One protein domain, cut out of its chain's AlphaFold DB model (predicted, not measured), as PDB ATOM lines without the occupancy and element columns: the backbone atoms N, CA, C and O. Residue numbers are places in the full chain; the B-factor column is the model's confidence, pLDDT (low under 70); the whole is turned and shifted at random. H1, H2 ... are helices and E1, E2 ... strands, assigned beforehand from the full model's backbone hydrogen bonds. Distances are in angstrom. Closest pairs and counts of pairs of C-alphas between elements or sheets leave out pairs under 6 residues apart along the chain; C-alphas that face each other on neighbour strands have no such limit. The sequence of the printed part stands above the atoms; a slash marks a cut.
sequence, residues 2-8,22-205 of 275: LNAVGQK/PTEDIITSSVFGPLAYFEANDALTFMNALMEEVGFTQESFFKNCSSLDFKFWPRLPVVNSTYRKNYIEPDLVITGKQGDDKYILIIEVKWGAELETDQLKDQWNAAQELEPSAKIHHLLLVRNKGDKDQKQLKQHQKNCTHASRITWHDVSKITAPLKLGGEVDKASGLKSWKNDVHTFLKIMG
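Overview. This is residues 2 to 8 and 22 to 205 of the 275 residues of an uncharacterized protein of Rhodospirillaceae bacterium (UniProt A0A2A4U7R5). A twisted sheet of five strands is the middle of three layers, with H5 and H6 covering one face and H2, H4 and H7 on the other. H8 packs on H7 away from the sheet, and the short H1 packs on H2. The printed part has 191 residues, with eight named helices and five named strands in the order H1 H2 H3 H4 E1 E2 E3 H5 E4 H6 E5 H7 H8. The sheet, order E1 E2 E3 E4 E5, is mixed, and so is the class, helices and strands. The whole is compact, with a radius of gyration of the C-alphas of 16.2 A and spans of 51 by 41 by 34 A.

Along the chain. Find C-alpha 101 at (7.626, 91.709, 92.367); from there E3, residues 101 to 110, runs 29.6 A to C-alpha 110 at (35.426, 81.962, 89.645). The other strands are E1, residues 67 to 72, E2, 92 to 98, E4, 135 to 142, 22.8 A long, and E5, 163 to 167. Look for helices H5 at 117 to 130, 20.2 A, H6 at 147 to 157, H2 at 23 to 31, H3 at 34 to 37, H4 at 40 to 53, 20.0 A, H7 at 168 to 175, and H1 at 2 to 7. H8, residues 188 to 203, runs 22.5 A to C-alpha 203 at (35.404, 64.782, 91.066).

Arrangement. E1, E2 and E3 form a meander, each strand the antiparallel neighbour of the one before; look at N 69 and O 95, 2.9 A, and N 94 and O 105, 2.9 A. E3 and E4 are parallel, with N 106 and O 137 at 2.8 A, as are E4 and E5, with N 140 and O 164 at 2.9 A. E3, H5, E4 and E4, H6, E5 are strand-helix-strand units, parallel neighbours with a helix between, both with right-handed crossovers. H5 lies over E3 and E4 at a height over the sheet of 10.0 A. On the opposite face, H2 and H4 lie over none of the strands, and H3 only just lies over E1, with 3 C-alphas on it. H4 touches H7, closest C-alphas Ala 49 and Ile 174, 6.6 A. H7 and H8 form a helical hairpin, with Thr 175 and Lys 194 closest at 5.5 A. H1 touches H2, C-alphas Ala 4 and Asp 25 closest at 5.8 A. Each O i to N i+4 pair is within hydrogen-bond range in H1, H2, H4, H5, H6 and H7, and 11 of 12 are in H8; H3 is too short for one.

Size, cuts and confidence. The C-alphas farthest apart are those of Arg 84 and Glu 183, 53.5 A. Residues 9 to 21 are not printed, and C-alphas 8 and 22 are 9.6 A apart across the cut. The links H4 to E1, E1 to E2 and H7 to H8 are long. The pLDDT is under 70 at residues 2 to 8, 57 to 60, 83 to 84 and 179 to 188.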
ATOM      1  N   LEU A   2      25.508  70.460  78.434       58.44
ATOM      2  CA  LEU A   2      24.961  70.736  77.087       58.44
ATOM      3  C   LEU A   2      24.817  72.238  76.776       58.44
ATOM      4  O   LEU A   2      25.181  72.656  75.681       58.44
ATOM      5  N   ASN A   3      24.401  73.054  77.753       59.50
ATOM      6  CA  ASN A   3      24.321  74.512  77.585       59.50
ATOM      7  C   ASN A   3      25.694  75.130  77.261       59.50
ATOM      8  O   ASN A   3      25.791  75.943  76.346       59.50
ATOM      9  N   ALA A   4      26.762  74.698  77.946       60.75
ATOM     10  CA  ALA A   4      28.123  75.193  77.703       60.75
ATOM     11  C   ALA A   4      28.608  74.849  76.289       60.75
ATOM     12  O   ALA A   4      29.145  75.696  75.578       60.75
ATOM     13  N   VAL A   5      28.368  73.614  75.845       60.69
ATOM     14  CA  VAL A   5      28.772  73.169  74.504       60.69
ATOM     15  C   VAL A   5      27.959  73.882  73.417       60.69
ATOM     16  O   VAL A   5      28.533  74.350  72.435       60.69
ATOM     17  N   GLY A   6      26.642  74.013  73.608       59.28
ATOM     18  CA  GLY A   6      25.730  74.599  72.625       59.28
ATOM     19  C   GLY A   6      25.875  76.113  72.456       59.28
ATOM     20  O   GLY A   6      25.890  76.599  71.327       59.28
ATOM     21  N   GLN A   7      26.011  76.869  73.553       61.62
ATOM     22  CA  GLN A   7      25.972  78.338  73.512       61.62
ATOM     23  C   GLN A   7      27.354  78.982  73.380       61.62
ATOM     24  O   GLN A   7      27.535  79.881  72.558       61.62
ATOM     25  N   LYS A   8      28.363  78.499  74.117       56.81
ATOM     26  CA  LYS A   8      29.728  79.055  74.034       56.81
ATOM     27  C   LYS A   8      30.500  78.550  72.817       56.81
ATOM     28  O   LYS A   8      31.627  78.988  72.594       56.81
ATOM     29  N   PRO A  22      37.491  75.717  80.419       84.88
ATOM     30  CA  PRO A  22      36.027  75.754  80.421       84.88
ATOM     31  C   PRO A  22      35.444  75.279  81.763       84.88
ATOM     32  O   PRO A  22      34.278  74.920  81.840       84.88
ATOM     33  N   THR A  23      36.256  75.221  82.820       88.81
ATOM     34  CA  THR A  23      35.891  74.719  84.140       88.81
ATOM     35  C   THR A  23      34.727  75.502  84.726       88.81
ATOM     36  O   THR A  23      33.792  74.873  85.210       88.81
ATOM     37  N   GLU A  24      34.754  76.836  84.631       91.44
ATOM     38  CA  GLU A  24      33.682  77.727  85.102       91.44
ATOM     39  C   GLU A  24      32.372  77.451  84.345       91.44
ATOM     40  O   GLU A  24      31.329  77.220  84.957       91.44
ATOM     41  N   ASP A  25      32.432  77.327  83.019       91.31
ATOM     42  CA  ASP A  25      31.253  77.022  82.202       91.31
ATOM     43  C   ASP A  25      30.703  75.604  82.467       91.31
ATOM     44  O   ASP A  25      29.487  75.369  82.529       91.31
ATOM     45  N   ILE A  26      31.599  74.625  82.630       92.56
ATOM     46  CA  ILE A  26      31.250  73.229  82.909       92.56
ATOM     47  C   ILE A  26      30.585  73.133  84.278       92.56
ATOM     48  O   ILE A  26      29.504  72.554  84.366       92.56
ATOM     49  N   ILE A  27      31.177  73.706  85.329       93.81
ATOM     50  CA  ILE A  27      30.617  73.617  86.679       93.81
ATOM     51  C   ILE A  27      29.280  74.357  86.775       93.81
ATOM     52  O   ILE A  27      28.311  73.776  87.264       93.81
ATOM     53  N   THR A  28      29.177  75.558  86.197       95.62
ATOM     54  CA  THR A  28      27.929  76.337  86.157       95.62
ATOM     55  C   THR A  28      26.817  75.538  85.482       95.62
ATOM     56  O   THR A  28      25.746  75.323  86.048       95.62
ATOM     57  N   SER A  29      27.077  75.019  84.281       95.38
ATOM     58  CA  SER A  29      26.059  74.295  83.517       95.38
ATOM     59  C   SER A  29      25.765  72.888  84.032       95.38
ATOM     60  O   SER A  29      24.741  72.320  83.658       95.38
ATOM     61  N   SER A  30      26.656  72.276  84.810       94.81
ATOM     62  CA  SER A  30      26.424  70.957  85.410       94.81
ATOM     63  C   SER A  30      25.644  71.054  86.716       94.81
ATOM     64  O   SER A  30      24.792  70.208  86.961       94.81
ATOM     65  N   VAL A  31      25.874  72.100  87.516       95.56
ATOM     66  CA  VAL A  31      25.132  72.312  88.767       95.56
ATOM     67  C   VAL A  31      23.764  72.927  88.494       95.56
ATOM     68  O   VAL A  31      22.749  72.354  88.882       95.56
ATOM     69  N   PHE A  32      23.716  74.049  87.773       97.00
ATOM     70  CA  PHE A  32      22.476  74.807  87.590       97.00
ATOM     71  C   PHE A  32      21.684  74.399  86.347       97.00
ATOM     72  O   PHE A  32      20.478  74.613  86.293       97.00
ATOM     73  N   GLY A  33      22.332  73.812  85.336       96.56
ATOM     74  CA  GLY A  33      21.674  73.437  84.077       96.56
ATOM     75  C   GLY A  33      20.447  72.538  84.258       96.56
ATOM     76  O   GLY A  33      19.404  72.857  83.695       96.56
ATOM     77  N   PRO A  34      20.532  71.449  85.047       96.00
ATOM     78  CA  PRO A  34      19.381  70.583  85.299       96.00
ATOM     79  C   PRO A  34      18.210  71.287  85.996       96.00
ATOM     80  O   PRO A  34      17.062  70.978  85.694       96.00
ATOM     81  N   LEU A  35      18.482  72.266  86.868       94.62
ATOM     82  CA  LEU A  35      17.449  72.986  87.624       94.62
ATOM     83  C   LEU A  35      16.498  73.783  86.725       94.62
ATOM     84  O   LEU A  35      15.343  73.972  87.087       94.62
ATOM     85  N   ALA A  36      16.955  74.200  85.541       95.44
ATOM     86  CA  ALA A  36      16.122  74.882  84.551       95.44
ATOM     87  C   ALA A  36      14.986  74.001  83.992       95.44
ATOM     88  O   ALA A  36      14.067  74.514  83.360       95.44
ATOM     89  N   TYR A  37      15.066  72.684  84.199       94.31
ATOM     90  CA  TYR A  37      14.085  71.701  83.736       94.31
ATOM     91  C   TYR A  37      13.305  71.059  84.886       94.31
ATOM     92  O   TYR A  37      12.534  70.129  84.657       94.31
ATOM     93  N   PHE A  38      13.541  71.498  86.123       91.38
ATOM     94  CA  PHE A  38      12.803  71.011  87.281       91.38
ATOM     95  C   PHE A  38      11.481  71.750  87.426       91.38
ATOM     96  O   PHE A  38      11.322  72.881  86.967       91.38
ATOM     97  N   GLU A  39      10.546  71.114  88.128       89.81
ATOM     98  CA  GLU A  39       9.376  71.813  88.639       89.81
ATOM     99  C   GLU A  39       9.826  72.982  89.520       89.81
ATOM    100  O   GLU A  39      10.810  72.880  90.264       89.81
ATOM    101  N   ALA A  40       9.094  74.095  89.454       89.56
ATOM    102  CA  ALA A  40       9.489  75.333  90.121       89.56
ATOM    103  C   ALA A  40       9.774  75.114  91.618       89.56
ATOM    104  O   ALA A  40      10.780  75.600  92.124       89.56
ATOM    105  N   ASN A  41       8.952  74.314  92.305       88.94
ATOM    106  CA  ASN A  41       9.106  74.009  93.732       88.94
ATOM    107  C   ASN A  41      10.425  73.288  94.068       88.94
ATOM    108  O   ASN A  41      11.046  73.581  95.093       88.94
ATOM    109  N   ASP A  42      10.880  72.380  93.203       89.19
ATOM    110  CA  ASP A  42      12.126  71.638  93.408       89.19
ATOM    111  C   ASP A  42      13.336  72.560  93.214       89.19
ATOM    112  O   ASP A  42      14.239  72.603  94.056       89.19
ATOM    113  N   ALA A  43      13.331  73.362  92.145       92.19
ATOM    114  CA  ALA A  43      14.370  74.361  91.911       92.19
ATOM    115  C   ALA A  43      14.404  75.410  93.039       92.19
ATOM    116  O   ALA A  43      15.477  75.728  93.554       92.19
ATOM    117  N   LEU A  44      13.239  75.893  93.482       92.00
ATOM    118  CA  LEU A  44      13.110  76.845  94.587       92.00
ATOM    119  C   LEU A  44      13.654  76.286  95.895       92.00
ATOM    120  O   LEU A  44      14.281  77.026  96.646       92.00
ATOM    121  N   THR A  45      13.470  74.992  96.161       90.19
ATOM    122  CA  THR A  45      13.993  74.350  97.373       90.19
ATOM    123  C   THR A  45      15.513  74.496  97.454       90.19
ATOM    124  O   THR A  45      16.037  74.954  98.469       90.19
ATOM    125  N   PHE A  46      16.233  74.175  96.373       92.12
ATOM    126  CA  PHE A  46      17.684  74.366  96.343       92.12
ATOM    127  C   PHE A  46      18.073  75.847  96.365       92.12
ATOM    128  O   PHE A  46      18.958  76.233  97.128       92.12
ATOM    129  N   MET A  47      17.417  76.683  95.555       94.50
ATOM    130  CA  MET A  47      17.764  78.102  95.467       94.50
ATOM    131  C   MET A  47      17.538  78.838  96.793       94.50
ATOM    132  O   MET A  47      18.351  79.677  97.165       94.50
ATOM    133  N   ASN A  48      16.492  78.502  97.547       91.88
ATOM    134  CA  ASN A  48      16.256  79.074  98.871       91.88
ATOM    135  C   ASN A  48      17.333  78.640  99.868       91.88
ATOM    136  O   ASN A  48      17.885  79.498 100.550       91.88
ATOM    137  N   ALA A  49      17.705  77.357  99.884       91.31
ATOM    138  CA  ALA A  49      18.788  76.869 100.737       91.31
ATOM    139  C   ALA A  49      20.140  77.527 100.395       91.31
ATOM    140  O   ALA A  49      20.917  77.870 101.285       91.31
ATOM    141  N   LEU A  50      20.405  77.766  99.105       93.56
ATOM    142  CA  LEU A  50      21.584  78.500  98.642       93.56
ATOM    143  C   LEU A  50      21.610  79.942  99.170       93.56
ATOM    144  O   LEU A  50      22.658  80.428  99.590       93.56
ATOM    145  N   MET A  51      20.464  80.622  99.150       93.12
ATOM    146  CA  MET A  51      20.350  82.006  99.614       93.12
ATOM    147  C   MET A  51      20.392  82.118 101.145       93.12
ATOM    148  O   MET A  51      20.966  83.068 101.678       93.12
ATOM    149  N   GLU A  52      19.845  81.137 101.862       91.38
ATOM    150  CA  GLU A  52      19.934  81.043 103.323       91.38
ATOM    151  C   GLU A  52      21.386  80.915 103.801       91.38
ATOM    152  O   GLU A  52      21.782  81.623 104.729       91.38
ATOM    153  N   GLU A  53      22.206  80.104 103.122       91.69
ATOM    154  CA  GLU A  53      23.637  79.940 103.433       91.69
ATOM    155  C   GLU A  53      24.417  81.261 103.344       91.69
ATOM    156  O   GLU A  53      25.381  81.476 104.079       91.69
ATOM    157  N   VAL A  54      23.988  82.185 102.478       91.25
ATOM    158  CA  VAL A  54      24.590  83.524 102.365       91.25
ATOM    159  C   VAL A  54      23.869  84.599 103.183       91.25
ATOM    160  O   VAL A  54      24.116  85.788 102.984       91.25
ATOM    161  N   GLY A  55      23.023  84.192 104.135       87.50
ATOM    162  CA  GLY A  55      22.458  85.057 105.171       87.50
ATOM    163  C   GLY A  55      21.030  85.553 104.932       87.50
ATOM    164  O   GLY A  55      20.562  86.397 105.695       87.50
ATOM    165  N   PHE A  56      20.306  85.048 103.929       83.81
ATOM    166  CA  PHE A  56      18.898  85.408 103.704       83.81
ATOM    167  C   PHE A  56      17.964  84.460 104.467       83.81
ATOM    168  O   PHE A  56      17.482  83.485 103.901       83.81
ATOM    169  N   THR A  57      17.715  84.722 105.757       65.56
ATOM    170  CA  THR A  57      17.058  83.748 106.657       65.56
ATOM    171  C   THR A  57      15.595  84.024 107.017       65.56
ATOM    172  O   THR A  57      14.885  83.080 107.355       65.56
ATOM    173  N   GLN A  58      15.085  85.261 106.952       49.78
ATOM    174  CA  GLN A  58      13.695  85.518 107.387       49.78
ATOM    175  C   GLN A  58      12.664  85.357 106.260       49.78
ATOM    176  O   GLN A  58      11.623  84.718 106.440       49.78
ATOM    177  N   GLU A  59      13.009  85.780 105.052       57.81
ATOM    178  CA  GLU A  59      12.214  85.626 103.837       57.81
ATOM    179  C   GLU A  59      13.209  85.359 102.709       57.81
ATOM    180  O   GLU A  59      13.770  86.298 102.148       57.81
ATOM    181  N   SER A  60      13.563  84.087 102.476       68.94
ATOM    182  CA  SER A  60      14.550  83.720 101.456       68.94
ATOM    183  C   SER A  60      14.239  84.428 100.135       68.94
ATOM    184  O   SER A  60      13.086  84.688  99.798       68.94
ATOM    185  N   PHE A  61      15.282  84.803  99.400       87.62
ATOM    186  CA  PHE A  61      15.159  85.713  98.257       87.62
ATOM    187  C   PHE A  61      14.121  85.257  97.215       87.62
ATOM    188  O   PHE A  61      13.501  86.089  96.565       87.62
ATOM    189  N   PHE A  62      13.877  83.948  97.104       90.50
ATOM    190  CA  PHE A  62      12.851  83.374  96.239       90.50
ATOM    191  C   PHE A  62      11.688  82.703  97.001       90.50
ATOM    192  O   PHE A  62      10.910  81.985  96.376       90.50
ATOM    193  N   LYS A  63      11.518  82.924  98.317       81.06
ATOM    194  CA  LYS A  63      10.659  82.126  99.232       81.06
ATOM    195  C   LYS A  63       9.213  81.932  98.782       81.06
ATOM    196  O   LYS A  63       8.587  80.967  99.193       81.06
ATOM    197  N   ASN A  64       8.687  82.814  97.942       86.06
ATOM    198  CA  ASN A  64       7.314  82.751  97.436       86.06
ATOM    199  C   ASN A  64       7.242  82.991  95.924       86.06
ATOM    200  O   ASN A  64       6.201  83.390  95.400       86.06
ATOM    201  N   CYS A  65       8.358  82.821  95.215       93.69
ATOM    202  CA  CYS A  65       8.335  82.934  93.768       93.69
ATOM    203  C   CYS A  65       7.491  81.801  93.174       93.69
ATOM    204  O   CYS A  65       7.618  80.651  93.575       93.69
ATOM    205  N   SER A  66       6.634  82.117  92.206       92.69
ATOM    206  CA  SER A  66       5.796  81.127  91.515       92.69
ATOM    207  C   SER A  66       6.540  80.396  90.396       92.69
ATOM    208  O   SER A  66       6.083  79.368  89.906       92.69
ATOM    209  N   SER A  67       7.670  80.947  89.956       94.31
ATOM    210  CA  SER A  67       8.487  80.426  88.864       94.31
ATOM    211  C   SER A  67       9.926  80.912  88.988       94.31
ATOM    212  O   SER A  67      10.187  81.944  89.613       94.31
ATOM    213  N   LEU A  68      10.841  80.169  88.364       96.75
ATOM    214  CA  LEU A  68      12.230  80.551  88.149       96.75
ATOM    215  C   LEU A  68      12.567  80.387  86.663       96.75
ATOM    216  O   LEU A  68      12.201  79.385  86.055       96.75
ATOM    217  N   ASP A  69      13.285  81.351  86.098       97.69
ATOM    218  CA  ASP A  69      13.851  81.283  84.748       97.69
ATOM    219  C   ASP A  69      15.376  81.387  84.833       97.69
ATOM    220  O   ASP A  69      15.901  82.264  85.521       97.69
ATOM    221  N   PHE A  70      16.074  80.480  84.151       98.12
ATOM    222  CA  PHE A  70      17.527  80.327  84.205       98.12
ATOM    223  C   PHE A  70      18.128  80.689  82.848       98.12
ATOM    224  O   PHE A  70      17.984  79.955  81.868       98.12
ATOM    225  N   LYS A  71      18.877  81.791  82.794       97.94
ATOM    226  CA  LYS A  71      19.589  82.229  81.589       97.94
ATOM    227  C   LYS A  71      21.086  82.079  81.785       97.94
ATOM    228  O   LYS A  71      21.682  82.790  82.586       97.94
ATOM    229  N   PHE A  72      21.686  81.167  81.030       96.94
ATOM    230  CA  PHE A  72      23.130  80.947  81.021       96.94
ATOM    231  C   PHE A  72      23.792  81.908  80.042       96.94
ATOM    232  O   PHE A  72      23.328  82.042  78.909       96.94
ATOM    233  N   TRP A  73      24.850  82.582  80.491       96.38
ATOM    234  CA  TRP A  73      25.608  83.551  79.695       96.38
ATOM    235  C   TRP A  73      24.741  84.564  78.925       96.38
ATOM    236  O   TRP A  73      24.927  84.749  77.715       96.38
ATOM    237  N   PRO A  74      23.749  85.210  79.572       96.94
ATOM    238  CA  PRO A  74      22.924  86.190  78.892       96.94
ATOM    239  C   PRO A  74      23.772  87.403  78.518       96.94
ATOM    240  O   PRO A  74      24.629  87.846  79.274       96.94
ATOM    241  N   ARG A  75      23.495  87.991  77.356       95.19
ATOM    242  CA  ARG A  75      24.112  89.258  76.959       95.19
ATOM    243  C   ARG A  75      23.282  90.403  77.516       95.19
ATOM    244  O   ARG A  75      22.244  90.735  76.947       95.19
ATOM    245  N   LEU A  76      23.730  90.977  78.625       94.38
ATOM    246  CA  LEU A  76      23.105  92.158  79.207       94.38
ATOM    247  C   LEU A  76      23.655  93.397  78.489       94.38
ATOM    248  O   LEU A  76      24.875  93.557  78.452       94.38
ATOM    249  N   PRO A  77      22.816  94.246  77.873       92.38
ATOM    250  CA  PRO A  77      23.279  95.462  77.223       92.38
ATOM    251  C   PRO A  77      23.892  96.415  78.253       92.38
ATOM    252  O   PRO A  77      23.410  96.510  79.377       92.38
ATOM    253  N   VAL A  78      24.947  97.127  77.860       87.44
ATOM    254  CA  VAL A  78      25.595  98.138  78.704       87.44
ATOM    255  C   VAL A  78      25.745  99.414  77.893       87.44
ATOM    256  O   VAL A  78      26.379  99.404  76.836       87.44
ATOM    257  N   VAL A  79      25.171 100.512  78.384       75.81
ATOM    258  CA  VAL A  79      25.208 101.807  77.684       75.81
ATOM    259  C   VAL A  79      26.576 102.488  77.836       75.81
ATOM    260  O   VAL A  79      27.020 103.181  76.928       75.81
ATOM    261  N   ASN A  80      27.289 102.226  78.938       73.38
ATOM    262  CA  ASN A  80      28.576 102.847  79.269       73.38
ATOM    263  C   ASN A  80      29.613 101.821  79.765       73.38
ATOM    264  O   ASN A  80      30.148 101.963  80.864       73.38
ATOM    265  N   SER A  81      29.883 100.760  78.993       72.56
ATOM    266  CA  SER A  81      30.848  99.743  79.439       72.56
ATOM    267  C   SER A  81      32.287 100.234  79.334       72.56
ATOM    268  O   SER A  81      32.711 100.803  78.325       72.56
ATOM    269  N   THR A  82      33.076  99.888  80.346       72.44
ATOM    270  CA  THR A  82      34.535 100.051  80.329       72.44
ATOM    271  C   THR A  82      35.220  99.139  79.296       72.44
ATOM    272  O   THR A  82      36.302  99.457  78.802       72.44
ATOM    273  N   TYR A  83      34.574  98.045  78.878       64.50
ATOM    274  CA  TYR A  83      35.186  96.970  78.088       64.50
ATOM    275  C   TYR A  83      35.100  97.137  76.557       64.50
ATOM    276  O   TYR A  83      35.364  96.183  75.821       64.50
ATOM    277  N   ARG A  84      34.744  98.325  76.036       62.59
ATOM    278  CA  ARG A  84      34.507  98.596  74.590       62.59
ATOM    279  C   ARG A  84      33.484  97.659  73.920       62.59
ATOM    280  O   ARG A  84      33.401  97.607  72.694       62.59
ATOM    281  N   LYS A  85      32.720  96.902  74.707       77.00
ATOM    282  CA  LYS A  85      31.633  96.036  74.250       77.00
ATOM    283  C   LYS A  85      30.313  96.650  74.684       77.00
ATOM    284  O   LYS A  85      30.205  97.146  75.796       77.00
ATOM    285  N   ASN A  86      29.295  96.530  73.840       87.62
ATOM    286  CA  ASN A  86      27.948  97.026  74.144       87.62
ATOM    287  C   ASN A  86      27.153  96.063  75.045       87.62
ATOM    288  O   ASN A  86      25.939  96.200  75.176       87.62
ATOM    289  N   TYR A  87      27.807  95.039  75.601       91.94
ATOM    290  CA  TYR A  87      27.184  94.055  76.472       91.94
ATOM    291  C   TYR A  87      28.183  93.456  77.466       91.94
ATOM    292  O   TYR A  87      29.386  93.386  77.192       91.94
ATOM    293  N   ILE A  88      27.647  92.961  78.577       93.06
ATOM    294  CA  ILE A  88      28.333  92.175  79.600       93.06
ATOM    295  C   ILE A  88      27.644  90.814  79.739       93.06
ATOM    296  O   ILE A  88      26.453  90.678  79.453       93.06
ATOM    297  N   GLU A  89      28.403  89.787  80.103       93.94
ATOM    298  CA  GLU A  89      27.944  88.393  80.101       93.94
ATOM    299  C   GLU A  89      28.237  87.766  81.472       93.94
ATOM    300  O   GLU A  89      29.364  87.326  81.687       93.94
ATOM    301  N   PRO A  90      27.293  87.796  82.435       95.88
ATOM    302  CA  PRO A  90      27.403  86.991  83.655       95.88
ATOM    303  C   PRO A  90      27.288  85.501  83.336       95.88
ATOM    304  O   PRO A  90      26.680  85.134  82.332       95.88
ATOM    305  N   ASP A  91      27.812  84.631  84.196       96.75
ATOM    306  CA  ASP A  91      27.736  83.181  83.964       96.75
ATOM    307  C   ASP A  91      26.299  82.651  84.000       96.75
ATOM    308  O   ASP A  91      25.907  81.811  83.182       96.75
ATOM    309  N   LEU A  92      25.488  83.172  84.922       98.06
ATOM    310  CA  LEU A  92      24.095  82.781  85.076       98.06
ATOM    311  C   LEU A  92      23.264  83.930  85.658       98.06
ATOM    312  O   LEU A  92      23.667  84.598  86.605       98.06
ATOM    313  N   VAL A  93      22.071  84.134  85.107       98.31
ATOM    314  CA  VAL A  93      21.037  84.998  85.685       98.31
ATOM    315  C   VAL A  93      19.805  84.156  85.950       98.31
ATOM    316  O   VAL A  93      19.300  83.490  85.047       98.31
ATOM    317  N   ILE A  94      19.322  84.204  87.188       98.19
ATOM    318  CA  ILE A  94      18.096  83.536  87.610       98.19
ATOM    319  C   ILE A  94      17.072  84.608  87.942       98.19
ATOM    320  O   ILE A  94      17.327  85.464  88.789       98.19
ATOM    321  N   THR A  95      15.914  84.565  87.289       98.00
ATOM    322  CA  THR A  95      14.814  85.482  87.596       98.00
ATOM    323  C   THR A  95      13.648  84.753  88.235       98.00
ATOM    324  O   THR A  95      13.228  83.722  87.721       98.00
ATOM    325  N   GLY A  96      13.113  85.309  89.319       96.81
ATOM    326  CA  GLY A  96      11.902  84.841  89.988       96.81
ATOM    327  C   GLY A  96      10.805  85.904  89.980       96.81
ATOM    328  O   GLY A  96      11.087  87.098  89.836       96.81
ATOM    329  N   LYS A  97       9.548  85.474  90.124       95.62
ATOM    330  CA  LYS A  97       8.379  86.363  90.229       95.62
ATOM    331  C   LYS A  97       7.513  86.002  91.428       95.62
ATOM    332  O   LYS A  97       7.148  84.838  91.567       95.62
ATOM    333  N   GLN A  98       7.122  86.992  92.224       93.25
ATOM    334  CA  GLN A  98       6.168  86.853  93.329       93.25
ATOM    335  C   GLN A  98       5.116  87.961  93.218       93.25
ATOM    336  O   GLN A  98       5.379  89.107  93.568       93.25
ATOM    337  N   GLY A  99       3.920  87.630  92.727       91.88
ATOM    338  CA  GLY A  99       2.955  88.663  92.342       91.88
ATOM    339  C   GLY A  99       3.560  89.574  91.271       91.88
ATOM    340  O   GLY A  99       4.051  89.074  90.256       91.88
ATOM    341  N   ASP A 100       3.578  90.880  91.538       93.25
ATOM    342  CA  ASP A 100       4.181  91.889  90.658       93.25
ATOM    343  C   ASP A 100       5.682  92.109  90.921       93.25
ATOM    344  O   ASP A 100       6.374  92.725  90.106       93.25
ATOM    345  N   ASP A 101       6.212  91.578  92.028       94.56
ATOM    346  CA  ASP A 101       7.626  91.709  92.367       94.56
ATOM    347  C   ASP A 101       8.487  90.781  91.505       94.56
ATOM    348  O   ASP A 101       8.210  89.584  91.344       94.56
ATOM    349  N   LYS A 102       9.604  91.325  91.013       96.06
ATOM    350  CA  LYS A 102      10.627  90.592  90.267       96.06
ATOM    351  C   LYS A 102      11.915  90.494  91.068       96.06
ATOM    352  O   LYS A 102      12.389  91.479  91.627       96.06
ATOM    353  N   TYR A 103      12.499  89.304  91.067       96.19
ATOM    354  CA  TYR A 103      13.738  88.981  91.763       96.19
ATOM    355  C   TYR A 103      14.778  88.551  90.741       96.19
ATOM    356  O   TYR A 103      14.470  87.754  89.857       96.19
ATOM    357  N   ILE A 104      15.997  89.070  90.841       97.31
ATOM    358  CA  ILE A 104      17.093  88.765  89.916       97.31
ATOM    359  C   ILE A 104      18.315  88.375  90.729       97.31
ATOM    360  O   ILE A 104      18.874  89.189  91.456       97.31
ATOM    361  N   LEU A 105      18.748  87.130  90.581       97.69
ATOM    362  CA  LEU A 105      20.012  86.649  91.111       97.69
ATOM    363  C   LEU A 105      21.014  86.552  89.962       97.69
ATOM    364  O   LEU A 105      20.854  85.733  89.056       97.69
ATOM    365  N   ILE A 106      22.042  87.388  90.005       97.62
ATOM    366  CA  ILE A 106      23.198  87.316  89.112       97.62
ATOM    367  C   ILE A 106      24.218  86.403  89.782       97.62
ATOM    368  O   ILE A 106      24.538  86.601  90.953       97.62
ATOM    369  N   ILE A 107      24.721  85.407  89.063       97.44
ATOM    370  CA  ILE A 107      25.749  84.490  89.545       97.44
ATOM    371  C   ILE A 107      26.974  84.622  88.645       97.44
ATOM    372  O   ILE A 107      26.884  84.422  87.433       97.44
ATOM    373  N   GLU A 108      28.111  84.914  89.266       96.19
ATOM    374  CA  GLU A 108      29.430  84.901  88.634       96.19
ATOM    375  C   GLU A 108      30.271  83.806  89.295       96.19
ATOM    376  O   GLU A 108      30.402  83.749  90.525       96.19
ATOM    377  N   VAL A 109      30.851  82.930  88.483       95.12
ATOM    378  CA  VAL A 109      31.681  81.818  88.930       95.12
ATOM    379  C   VAL A 109      33.148  82.162  88.726       95.12
ATOM    380  O   VAL A 109      33.562  82.629  87.671       95.12
ATOM    381  N   LYS A 110      33.966  81.886  89.744       91.88
ATOM    382  CA  LYS A 110      35.426  81.962  89.645       91.88
ATOM    383  C   LYS A 110      36.092  80.678  90.098       91.88
ATOM    384  O   LYS A 110      35.917  80.209  91.229       91.88
ATOM    385  N   TRP A 111      36.931  80.133  89.223       88.44
ATOM    386  CA  TRP A 111      37.700  78.921  89.467       88.44
ATOM    387  C   TRP A 111      39.205  79.192  89.425       88.44
ATOM    388  O   TRP A 111      39.911  78.826  88.488       88.44
ATOM    389  N   GLY A 112      39.713  79.842  90.475       81.81
ATOM    390  CA  GLY A 112      41.138  80.175  90.599       81.81
ATOM    391  C   GLY A 112      41.576  81.415  89.811       81.81
ATOM    392  O   GLY A 112      42.761  81.739  89.827       81.81
ATOM    393  N   ALA A 113      40.641  82.109  89.158       81.62
ATOM    394  CA  ALA A 113      40.849  83.423  88.558       81.62
ATOM    395  C   ALA A 113      40.456  84.550  89.530       81.62
ATOM    396  O   ALA A 113      39.607  84.360  90.402       81.62
ATOM    397  N   GLU A 114      41.072  85.723  89.371       81.44
ATOM    398  CA  GLU A 114      40.734  86.917  90.155       81.44
ATOM    399  C   GLU A 114      39.396  87.523  89.686       81.44
ATOM    400  O   GLU A 114      39.052  87.457  88.505       81.44
ATOM    401  N   LEU A 115      38.631  88.123  90.608       79.12
ATOM    402  CA  LEU A 115      37.413  88.859  90.256       79.12
ATOM    403  C   LEU A 115      37.773  90.226  89.662       79.12
ATOM    404  O   LEU A 115      38.408  91.052  90.323       79.12
ATOM    405  N   GLU A 116      37.303  90.503  88.450       85.56
ATOM    406  CA  GLU A 116      37.399  91.834  87.853       85.56
ATOM    407  C   GLU A 116      36.284  92.732  88.409       85.56
ATOM    408  O   GLU A 116      35.110  92.570  88.087       85.56
ATOM    409  N   THR A 117      36.630  93.689  89.275       84.88
ATOM    410  CA  THR A 117      35.634  94.520  89.979       84.88
ATOM    411  C   THR A 117      34.777  95.369  89.045       84.88
ATOM    412  O   THR A 117      33.611  95.621  89.356       84.88
ATOM    413  N   ASP A 118      35.342  95.797  87.915       88.00
ATOM    414  CA  ASP A 118      34.630  96.592  86.914       88.00
ATOM    415  C   ASP A 118      33.599  95.737  86.173       88.00
ATOM    416  O   ASP A 118      32.469  96.181  85.990       88.00
ATOM    417  N   GLN A 119      33.923  94.474  85.867       89.00
ATOM    418  CA  GLN A 119      32.971  93.514  85.307       89.00
ATOM    419  C   GLN A 119      31.755  93.340  86.228       89.00
ATOM    420  O   GLN A 119      30.617  93.435  85.770       89.00
ATOM    421  N   LEU A 120      31.982  93.137  87.531       91.44
ATOM    422  CA  LEU A 120      30.890  92.949  88.495       91.44
ATOM    423  C   LEU A 120      30.006  94.197  88.610       91.44
ATOM    424  O   LEU A 120      28.789  94.098  88.760       91.44
ATOM    425  N   LYS A 121      30.621  95.385  88.556       91.50
ATOM    426  CA  LYS A 121      29.906  96.664  88.565       91.50
ATOM    427  C   LYS A 121      29.053  96.826  87.303       91.50
ATOM    428  O   LYS A 121      27.886  97.188  87.416       91.50
ATOM    429  N   ASP A 122      29.612  96.533  86.131       92.25
ATOM    430  CA  ASP A 122      28.900  96.619  84.852       92.25
ATOM    431  C   ASP A 122      27.722  95.628  84.803       92.25
ATOM    432  O   ASP A 122      26.641  96.001  84.358       92.25
ATOM    433  N   GLN A 123      27.882  94.400  85.318       93.94
ATOM    434  CA  GLN A 123      26.793  93.412  85.432       93.94
ATOM    435  C   GLN A 123      25.641  93.914  86.306       93.94
ATOM    436  O   GLN A 123      24.478  93.823  85.909       93.94
ATOM    437  N   TRP A 124      25.966  94.461  87.480       94.06
ATOM    438  CA  TRP A 124      24.977  95.015  88.398       94.06
ATOM    439  C   TRP A 124      24.204  96.174  87.761       94.06
ATOM    440  O   TRP A 124      22.974  96.166  87.739       94.06
ATOM    441  N   ASN A 125      24.925  97.140  87.185       93.12
ATOM    442  CA  ASN A 125      24.319  98.302  86.540       93.12
ATOM    443  C   ASN A 125      23.436  97.895  85.359       93.12
ATOM    444  O   ASN A 125      22.314  98.377  85.252       93.12
ATOM    445  N   ALA A 126      23.897  96.967  84.518       94.19
ATOM    446  CA  ALA A 126      23.123  96.481  83.381       94.19
ATOM    447  C   ALA A 126      21.801  95.832  83.818       94.19
ATOM    448  O   ALA A 126      20.760  96.066  83.206       94.19
ATOM    449  N   ALA A 127      21.819  95.035  84.891       94.38
ATOM    450  CA  ALA A 127      20.603  94.433  85.426       94.38
ATOM    451  C   ALA A 127      19.652  95.483  86.026       94.38
ATOM    452  O   ALA A 127      18.447  95.407  85.796       94.38
ATOM    453  N   GLN A 128      20.188  96.478  86.740       94.06
ATOM    454  CA  GLN A 128      19.406  97.571  87.324       94.06
ATOM    455  C   GLN A 128      18.783  98.483  86.257       94.06
ATOM    456  O   GLN A 128      17.655  98.934  86.424       94.06
ATOM    457  N   GLU A 129      19.497  98.751  85.162       93.81
ATOM    458  CA  GLU A 129      18.988  99.528  84.025       93.81
ATOM    459  C   GLU A 129      17.878  98.780  83.279       93.81
ATOM    460  O   GLU A 129      16.868  99.378  82.909       93.81
ATOM    461  N   LEU A 130      18.049  97.469  83.076       94.25
ATOM    462  CA  LEU A 130      17.050  96.626  82.419       94.25
ATOM    463  C   LEU A 130      15.774  96.469  83.250       94.25
ATOM    464  O   LEU A 130      14.681  96.407  82.690       94.25
ATOM    465  N   GLU A 131      15.908  96.355  84.570       95.25
ATOM    466  CA  GLU A 131      14.803  96.028  85.471       95.25
ATOM    467  C   GLU A 131      14.839  96.908  86.736       95.25
ATOM    468  O   GLU A 131      15.147  96.418  87.825       95.25
ATOM    469  N   PRO A 132      14.502  98.212  86.634       94.31
ATOM    470  CA  PRO A 132      14.709  99.174  87.722       94.31
ATOM    471  C   PRO A 132      13.943  98.878  89.013       94.31
ATOM    472  O   PRO A 132      14.379  99.283  90.088       94.31
ATOM    473  N   SER A 133      12.801  98.194  88.919       95.19
ATOM    474  CA  SER A 133      11.972  97.817  90.069       95.19
ATOM    475  C   SER A 133      12.323  96.447  90.655       95.19
ATOM    476  O   SER A 133      11.737  96.054  91.664       95.19
ATOM    477  N   ALA A 134      13.236  95.694  90.035       95.44
ATOM    478  CA  ALA A 134      13.562  94.359  90.501       95.44
ATOM    479  C   ALA A 134      14.425  94.395  91.768       95.44
ATOM    480  O   ALA A 134      15.306  95.235  91.940       95.44
ATOM    481  N   LYS A 135      14.211  93.411  92.640       94.81
ATOM    482  CA  LYS A 135      15.108  93.107  93.755       94.81
ATOM    483  C   LYS A 135      16.283  92.322  93.180       94.81
ATOM    484  O   LYS A 135      16.097  91.194  92.728       94.81
ATOM    485  N   ILE A 136      17.474  92.918  93.154       95.25
ATOM    486  CA  ILE A 136      18.668  92.320  92.539       95.25
ATOM    487  C   ILE A 136      19.635  91.850  93.629       95.25
ATOM    488  O   ILE A 136      19.841  92.535  94.630       95.25
ATOM    489  N   HIS A 137      20.235  90.678  93.437       95.69
ATOM    490  CA  HIS A 137      21.322  90.167  94.263       95.69
ATOM    491  C   HIS A 137      22.443  89.608  93.384       95.69
ATOM    492  O   HIS A 137      22.180  88.964  92.371       95.69
ATOM    493  N   HIS A 138      23.692  89.824  93.788       95.56
ATOM    494  CA  HIS A 138      24.869  89.298  93.110       95.56
ATOM    495  C   HIS A 138      25.560  88.243  93.976       95.56
ATOM    496  O   HIS A 138      26.031  88.530  95.073       95.56
ATOM    497  N   LEU A 139      25.640  87.011  93.488       95.94
ATOM    498  CA  LEU A 139      26.265  85.898  94.184       95.94
ATOM    499  C   LEU A 139      27.555  85.472  93.480       95.94
ATOM    500  O   LEU A 139      27.539  84.986  92.352       95.94
ATOM    501  N   LEU A 140      28.675  85.608  94.183       95.31
ATOM    502  CA  LEU A 140      29.984  85.172  93.708       95.31
ATOM    503  C   LEU A 140      30.247  83.733  94.167       95.31
ATOM    504  O   LEU A 140      30.413  83.488  95.367       95.31
ATOM    505  N   LEU A 141      30.310  82.791  93.223       95.38
ATOM    506  CA  LEU A 141      30.656  81.391  93.481       95.38
ATOM    507  C   LEU A 141      32.149  81.164  93.262       95.38
ATOM    508  O   LEU A 141      32.630  81.109  92.131       95.38
ATOM    509  N   VAL A 142      32.888  80.991  94.352       93.88
ATOM    510  CA  VAL A 142      34.344  80.813  94.303       93.88
ATOM    511  C   VAL A 142      34.752  79.395  94.697       93.88
ATOM    512  O   VAL A 142      34.036  78.682  95.400       93.88
ATOM    513  N   ARG A 143      35.940  78.958  94.277       90.31
ATOM    514  CA  ARG A 143      36.479  77.655  94.704       90.31
ATOM    515  C   ARG A 143      36.744  77.595  96.211       90.31
ATOM    516  O   ARG A 143      36.272  76.673  96.865       90.31
ATOM    517  N   ASN A 144      37.469  78.576  96.749       84.94
ATOM    518  CA  ASN A 144      37.907  78.621  98.147       84.94
ATOM    519  C   ASN A 144      37.687  80.022  98.732       84.94
ATOM    520  O   ASN A 144      37.681  81.001  97.992       84.94
ATOM    521  N   LYS A 145      37.549  80.148 100.061       81.50
ATOM    522  CA  LYS A 145      37.496  81.462 100.730       81.50
ATOM    523  C   LYS A 145      38.914  82.032 100.840       81.50
ATOM    524  O   LYS A 145      39.585  81.808 101.839       81.50
ATOM    525  N   GLY A 146      39.371  82.753  99.817       82.50
ATOM    526  CA  GLY A 146      40.618  83.517  99.878       82.50
ATOM    527  C   GLY A 146      40.426  84.921 100.462       82.50
ATOM    528  O   GLY A 146      39.346  85.517 100.352       82.50
ATOM    529  N   ASP A 147      41.494  85.486 101.035       83.19
ATOM    530  CA  ASP A 147      41.529  86.891 101.478       83.19
ATOM    531  C   ASP A 147      41.370  87.866 100.308       83.19
ATOM    532  O   ASP A 147      40.741  88.917 100.446       83.19
ATOM    533  N   LYS A 148      41.928  87.514  99.142       83.38
ATOM    534  CA  LYS A 148      41.797  88.300  97.909       83.38
ATOM    535  C   LYS A 148      40.331  88.432  97.496       83.38
ATOM    536  O   LYS A 148      39.847  89.555  97.373       83.38
ATOM    537  N   ASP A 149      39.610  87.316  97.409       82.38
ATOM    538  CA  ASP A 149      38.190  87.311  97.035       82.38
ATOM    539  C   ASP A 149      37.344  88.082  98.054       82.38
ATOM    540  O   ASP A 149      36.403  88.781  97.694       82.38
ATOM    541  N   GLN A 150      37.690  88.004  99.345       87.19
ATOM    542  CA  GLN A 150      36.993  88.762 100.385       87.19
ATOM    543  C   GLN A 150      37.212  90.273 100.241       87.19
ATOM    544  O   GLN A 150      36.283  91.051 100.465       87.19
ATOM    545  N   LYS A 151      38.429  90.705  99.884       88.44
ATOM    546  CA  LYS A 151      38.728  92.115  99.597       88.44
ATOM    547  C   LYS A 151      37.984  92.591  98.350       88.44
ATOM    548  O   LYS A 151      37.402  93.672  98.387       88.44
ATOM    549  N   GLN A 152      37.960  91.783  97.292       86.25
ATOM    550  CA  GLN A 152      37.235  92.085  96.056       86.25
ATOM    551  C   GLN A 152      35.722  92.168  96.293       86.25
ATOM    552  O   GLN A 152      35.110  93.152  95.888       86.25
ATOM    553  N   LEU A 153      35.138  91.225  97.043       88.69
ATOM    554  CA  LEU A 153      33.736  91.290  97.462       88.69
ATOM    555  C   LEU A 153      33.455  92.575  98.245       88.69
ATOM    556  O   LEU A 153      32.529  93.295  97.901       88.69
ATOM    557  N   LYS A 154      34.268  92.904  99.259       90.50
ATOM    558  CA  LYS A 154      34.097  94.142 100.042       90.50
ATOM    559  C   LYS A 154      34.183  95.391  99.169       90.50
ATOM    560  O   LYS A 154      33.459  96.353  99.401       90.50
ATOM    561  N   GLN A 155      35.078  95.397  98.185       89.12
ATOM    562  CA  GLN A 155      35.198  96.504  97.244       89.12
ATOM    563  C   GLN A 155      33.965  96.598  96.339       89.12
ATOM    564  O   GLN A 155      33.451  97.695  96.143       89.12
ATOM    565  N   HIS A 156      33.462  95.470  95.837       89.88
ATOM    566  CA  HIS A 156      32.232  95.424  95.053       89.88
ATOM    567  C   HIS A 156      31.015  95.858  95.886       89.88
ATOM    568  O   HIS A 156      30.207  96.648  95.408       89.88
ATOM    569  N   GLN A 157      30.951  95.465  97.160       91.31
ATOM    570  CA  GLN A 157      29.879  95.827  98.091       91.31
ATOM    571  C   GLN A 157      29.756  97.336  98.351       91.31
ATOM    572  O   GLN A 157      28.681  97.811  98.705       91.31
ATOM    573  N   LYS A 158      30.824  98.116  98.128       88.88
ATOM    574  CA  LYS A 158      30.751  99.588  98.171       88.88
ATOM    575  C   LYS A 158      29.891 100.169  97.047       88.88
ATOM    576  O   LYS A 158      29.348 101.253  97.209       88.88
ATOM    577  N   ASN A 159      29.804  99.462  95.922       83.62
ATOM    578  CA  ASN A 159      29.033  99.864  94.745       83.62
ATOM    579  C   ASN A 159      27.707  99.091  94.624       83.62
ATOM    580  O   ASN A 159      26.787  99.569  93.973       83.62
ATOM    581  N   CYS A 160      27.621  97.904  95.230       85.06
ATOM    582  CA  CYS A 160      26.487  96.989  95.162       85.06
ATOM    583  C   CYS A 160      26.145  96.484  96.572       85.06
ATOM    584  O   CYS A 160      26.798  95.586  97.101       85.06
ATOM    585  N   THR A 161      25.094  97.024  97.184       81.62
ATOM    586  CA  THR A 161      24.702  96.677  98.563       81.62
ATOM    587  C   THR A 161      24.300  95.213  98.737       81.62
ATOM    588  O   THR A 161      24.428  94.670  99.832       81.62
ATOM    589  N   HIS A 162      23.848  94.552  97.670       91.00
ATOM    590  CA  HIS A 162      23.357  93.177  97.705       91.00
ATOM    591  C   HIS A 162      24.292  92.241  96.945       91.00
ATOM    592  O   HIS A 162      23.916  91.656  95.934       91.00
ATOM    593  N   ALA A 163      25.516  92.099  97.450       93.75
ATOM    594  CA  ALA A 163      26.462  91.107  96.960       93.75
ATOM    595  C   ALA A 163      26.897  90.154  98.073       93.75
ATOM    596  O   ALA A 163      27.281  90.599  99.157       93.75
ATOM    597  N   SER A 164      26.912  88.862  97.771       94.69
ATOM    598  CA  SER A 164      27.376  87.805  98.663       94.69
ATOM    599  C   SER A 164      28.388  86.902  97.971       94.69
ATOM    600  O   SER A 164      28.527  86.883  96.749       94.69
ATOM    601  N   ARG A 165      29.117  86.130  98.774       93.94
ATOM    602  CA  ARG A 165      30.065  85.125  98.297       93.94
ATOM    603  C   ARG A 165      29.761  83.795  98.949       93.94
ATOM    604  O   ARG A 165      29.593  83.732 100.164       93.94
ATOM    605  N   ILE A 166      29.824  82.745  98.150       95.00
ATOM    606  CA  ILE A 166      29.714  81.365  98.601       95.00
ATOM    607  C   ILE A 166      30.790  80.518  97.924       95.00
ATOM    608  O   ILE A 166      31.276  80.856  96.843       95.00
ATOM    609  N   THR A 167      31.207  79.432  98.572       94.56
ATOM    610  CA  THR A 167      32.120  78.473  97.943       94.56
ATOM    611  C   THR A 167      31.393  77.294  97.323       94.56
ATOM    612  O   THR A 167      30.324  76.896  97.778       94.56
ATOM    613  N   TRP A 168      32.031  76.632  96.359       94.44
ATOM    614  CA  TRP A 168      31.562  75.328  95.881       94.44
ATOM    615  C   TRP A 168      31.488  74.273  96.994       94.44
ATOM    616  O   TRP A 168      30.668  73.358  96.930       94.44
ATOM    617  N   HIS A 169      32.312  74.404  98.038       92.25
ATOM    618  CA  HIS A 169      32.226  73.545  99.212       92.25
ATOM    619  C   HIS A 169      30.936  73.792 100.009       92.25
ATOM    620  O   HIS A 169      30.281  72.829 100.409       92.25
ATOM    621  N   ASP A 170      30.542  75.053 100.187       93.31
ATOM    622  CA  ASP A 170      29.267  75.415 100.813       93.31
ATOM    623  C   ASP A 170      28.090  74.914  99.946       93.31
ATOM    624  O   ASP A 170      27.173  74.290 100.468       93.31
ATOM    625  N   VAL A 171      28.162  75.033  98.610       93.81
ATOM    626  CA  VAL A 171      27.167  74.434  97.688       93.81
ATOM    627  C   VAL A 171      27.057  72.919  97.891       93.81
ATOM    628  O   VAL A 171      25.957  72.386  98.029       93.81
ATOM    629  N   SER A 172      28.187  72.212  97.978       91.44
ATOM    630  CA  SER A 172      28.205  70.770  98.258       91.44
ATOM    631  C   SER A 172      27.553  70.445  99.611       91.44
ATOM    632  O   SER A 172      26.726  69.533  99.698       91.44
ATOM    633  N   LYS A 173      27.844  71.242 100.650       89.56
ATOM    634  CA  LYS A 173      27.221  71.132 101.978       89.56
ATOM    635  C   LYS A 173      25.727  71.399 101.966       89.56
ATOM    636  O   LYS A 173      25.038  70.735 102.721       89.56
ATOM    637  N   ILE A 174      25.237  72.326 101.145       89.50
ATOM    638  CA  ILE A 174      23.803  72.591 100.994       89.50
ATOM    639  C   ILE A 174      23.125  71.399 100.326       89.50
ATOM    640  O   ILE A 174      22.098  70.943 100.809       89.50
ATOM    641  N   THR A 175      23.705  70.863  99.245       85.25
ATOM    642  CA  THR A 175      23.081  69.787  98.453       85.25
ATOM    643  C   THR A 175      22.919  68.467  99.212       85.25
ATOM    644  O   THR A 175      21.944  67.751  98.983       85.25
ATOM    645  N   ALA A 176      23.826  68.140 100.138       78.12
ATOM    646  CA  ALA A 176      23.803  66.870 100.865       78.12
ATOM    647  C   ALA A 176      22.582  66.695 101.810       78.12
ATOM    648  O   ALA A 176      21.882  65.683 101.689       78.12
ATOM    649  N   PRO A 177      22.271  67.641 102.720       74.06
ATOM    650  CA  PRO A 177      21.174  67.548 103.672       74.06
ATOM    651  C   PRO A 177      19.835  68.068 103.144       74.06
ATOM    652  O   PRO A 177      18.911  68.109 103.952       74.06
ATOM    653  N   LEU A 178      19.699  68.471 101.866       73.94
ATOM    654  CA  LEU A 178      18.413  68.939 101.319       73.94
ATOM    655  C   LEU A 178      17.311  67.926 101.652       73.94
ATOM    656  O   LEU A 178      17.238  66.836 101.066       73.94
ATOM    657  N   LYS A 179      16.490  68.293 102.643       62.50
ATOM    658  CA  LYS A 179      15.319  67.543 103.067       62.50
ATOM    659  C   LYS A 179      14.224  67.875 102.073       62.50
ATOM    660  O   LYS A 179      13.748  69.006 102.030       62.50
ATOM    661  N   LEU A 180      13.856  66.890 101.268       61.53
ATOM    662  CA  LEU A 180      12.660  66.966 100.443       61.53
ATOM    663  C   LEU A 180      11.472  66.958 101.413       61.53
ATOM    664  O   LEU A 180      11.317  66.019 102.192       61.53
ATOM    665  N   GLY A 181      10.709  68.046 101.473       48.00
ATOM    666  CA  GLY A 181       9.532  68.113 102.336       48.00
ATOM    667  C   GLY A 181       8.408  67.205 101.819       48.00
ATOM    668  O   GLY A 181       8.079  67.251 100.638       48.00
ATOM    669  N   GLY A 182       7.782  66.428 102.712       50.44
ATOM    670  CA  GLY A 182       6.527  65.693 102.466       50.44
ATOM    671  C   GLY A 182       6.663  64.289 101.853       50.44
ATOM    672  O   GLY A 182       7.763  63.830 101.563       50.44
ATOM    673  N   GLU A 183       5.525  63.613 101.607       47.88
ATOM    674  CA  GLU A 183       5.385  62.306 100.902       47.88
ATOM    675  C   GLU A 183       5.970  62.284  99.461       47.88
ATOM    676  O   GLU A 183       5.857  61.305  98.720       47.88
ATOM    677  N   VAL A 184       6.646  63.369  99.079       46.56
ATOM    678  CA  VAL A 184       7.324  63.676  97.818       46.56
ATOM    679  C   VAL A 184       8.773  63.154  97.811       46.56
ATOM    680  O   VAL A 184       9.561  63.474  96.929       46.56
ATOM    681  N   ASP A 185       9.117  62.209  98.692       49.09
ATOM    682  CA  ASP A 185      10.314  61.358  98.535       49.09
ATOM    683  C   ASP A 185      10.256  60.484  97.246       49.09
ATOM    684  O   ASP A 185      11.185  59.741  96.923       49.09
ATOM    685  N   LYS A 186       9.161  60.600  96.471       51.88
ATOM    686  CA  LYS A 186       8.977  60.090  95.102       51.88
ATOM    687  C   LYS A 186       9.426  61.051  93.986       51.88
ATOM    688  O   LYS A 186       9.461  60.619  92.831       51.88
ATOM    689  N   ALA A 187       9.804  62.301  94.276       56.66
ATOM    690  CA  ALA A 187      10.441  63.189  93.297       56.66
ATOM    691  C   ALA A 187      11.879  62.712  93.027       56.66
ATOM    692  O   ALA A 187      12.862  63.168  93.612       56.66
ATOM    693  N   SER A 188      11.998  61.712  92.153       66.19
ATOM    694  CA  SER A 188      13.261  61.042  91.823       66.19
ATOM    695  C   SER A 188      14.324  61.990  91.244       66.19
ATOM    696  O   SER A 188      15.518  61.751  91.441       66.19
ATOM    697  N   GLY A 189      13.905  63.088  90.599       82.19
ATOM    698  CA  GLY A 189      14.774  64.045  89.910       82.19
ATOM    699  C   GLY A 189      15.714  64.813  90.838       82.19
ATOM    700  O   GLY A 189      16.931  64.707  90.691       82.19
ATOM    701  N   LEU A 190      15.180  65.533  91.834       84.50
ATOM    702  CA  LEU A 190      15.990  66.347  92.752       84.50
ATOM    703  C   LEU A 190      16.920  65.479  93.617       84.50
ATOM    704  O   LEU A 190      18.068  65.849  93.873       84.50
ATOM    705  N   LYS A 191      16.463  64.279  94.004       86.25
ATOM    706  CA  LYS A 191      17.279  63.294  94.730       86.25
ATOM    707  C   LYS A 191      18.432  62.742  93.887       86.25
ATOM    708  O   LYS A 191      19.534  62.598  94.414       86.25
ATOM    709  N   SER A 192      18.204  62.418  92.612       89.12
ATOM    710  CA  SER A 192      19.292  62.003  91.715       89.12
ATOM    711  C   SER A 192      20.257  63.157  91.493       89.12
ATOM    712  O   SER A 192      21.450  63.017  91.742       89.12
ATOM    713  N   TRP A 193      19.727  64.332  91.150       92.81
ATOM    714  CA  TRP A 193      20.526  65.517  90.873       92.81
ATOM    715  C   TRP A 193      21.437  65.904  92.031       92.81
ATOM    716  O   TRP A 193      22.606  66.181  91.790       92.81
ATOM    717  N   LYS A 194      20.969  65.866  93.287       90.75
ATOM    718  CA  LYS A 194      21.852  66.193  94.419       90.75
ATOM    719  C   LYS A 194      23.019  65.211  94.538       90.75
ATOM    720  O   LYS A 194      24.134  65.635  94.824       90.75
ATOM    721  N   ASN A 195      22.786  63.921  94.285       89.94
ATOM    722  CA  ASN A 195      23.835  62.904  94.323       89.94
ATOM    723  C   ASN A 195      24.817  63.102  93.161       89.94
ATOM    724  O   ASN A 195      26.030  63.020  93.361       89.94
ATOM    725  N   ASP A 196      24.295  63.413  91.976       92.69
ATOM    726  CA  ASP A 196      25.081  63.671  90.773       92.69
ATOM    727  C   ASP A 196      25.941  64.929  90.939       92.69
ATOM    728  O   ASP A 196      27.143  64.889  90.684       92.69
ATOM    729  N   VAL A 197      25.367  66.021  91.453       92.62
ATOM    730  CA  VAL A 197      26.085  67.264  91.768       92.62
ATOM    731  C   VAL A 197      27.133  67.031  92.844       92.62
ATOM    732  O   VAL A 197      28.272  67.452  92.669       92.62
ATOM    733  N   HIS A 198      26.801  66.335  93.930       89.31
ATOM    734  CA  HIS A 198      27.767  66.040  94.985       89.31
ATOM    735  C   HIS A 198      28.951  65.213  94.456       89.31
ATOM    736  O   HIS A 198      30.113  65.531  94.719       89.31
ATOM    737  N   THR A 199      28.662  64.190  93.648       90.50
ATOM    738  CA  THR A 199      29.674  63.340  93.007       90.50
ATOM    739  C   THR A 199      30.528  64.148  92.039       90.50
ATOM    740  O   THR A 199      31.755  64.079  92.084       90.50
ATOM    741  N   PHE A 200      29.895  64.970  91.206       92.56
ATOM    742  CA  PHE A 200      30.571  65.855  90.272       92.56
ATOM    743  C   PHE A 200      31.487  66.850  90.995       92.56
ATOM    744  O   PHE A 200      32.664  66.937  90.661       92.56
ATOM    745  N   LEU A 201      31.009  67.537  92.035       91.88
ATOM    746  CA  LEU A 201      31.819  68.464  92.829       91.88
ATOM    747  C   LEU A 201      33.013  67.754  93.484       91.88
ATOM    748  O   LEU A 201      34.131  68.272  93.438       91.88
ATOM    749  N   LYS A 202      32.822  66.534  94.000       89.31
ATOM    750  CA  LYS A 202      33.918  65.701  94.516       89.31
ATOM    751  C   LYS A 202      34.961  65.398  93.432       89.31
ATOM    752  O   LYS A 202      36.152  65.556  93.687       89.31
ATOM    753  N   ILE A 203      34.525  65.023  92.226       90.06
ATOM    754  CA  ILE A 203      35.404  64.782  91.066       90.06
ATOM    755  C   ILE A 203      36.163  66.057  90.664       90.06
ATOM    756  O   ILE A 203      37.336  65.990  90.309       90.06
ATOM    757  N   MET A 204      35.531  67.227  90.777       87.94
ATOM    758  CA  MET A 204      36.154  68.533  90.527       87.94
ATOM    759  C   MET A 204      37.128  68.967  91.640       87.94
ATOM    760  O   MET A 204      37.646  70.083  91.612       87.94
ATOM    761  N   GLY A 205      37.384  68.117  92.640       89.38
ATOM    762  CA  GLY A 205      38.275  68.428  93.757       89.38
ATOM    763  C   GLY A 205      37.676  69.420  94.755       89.38
ATOM    764  O   GLY A 205      38.415  70.062  95.500       89.38
TER     765      GLY A 205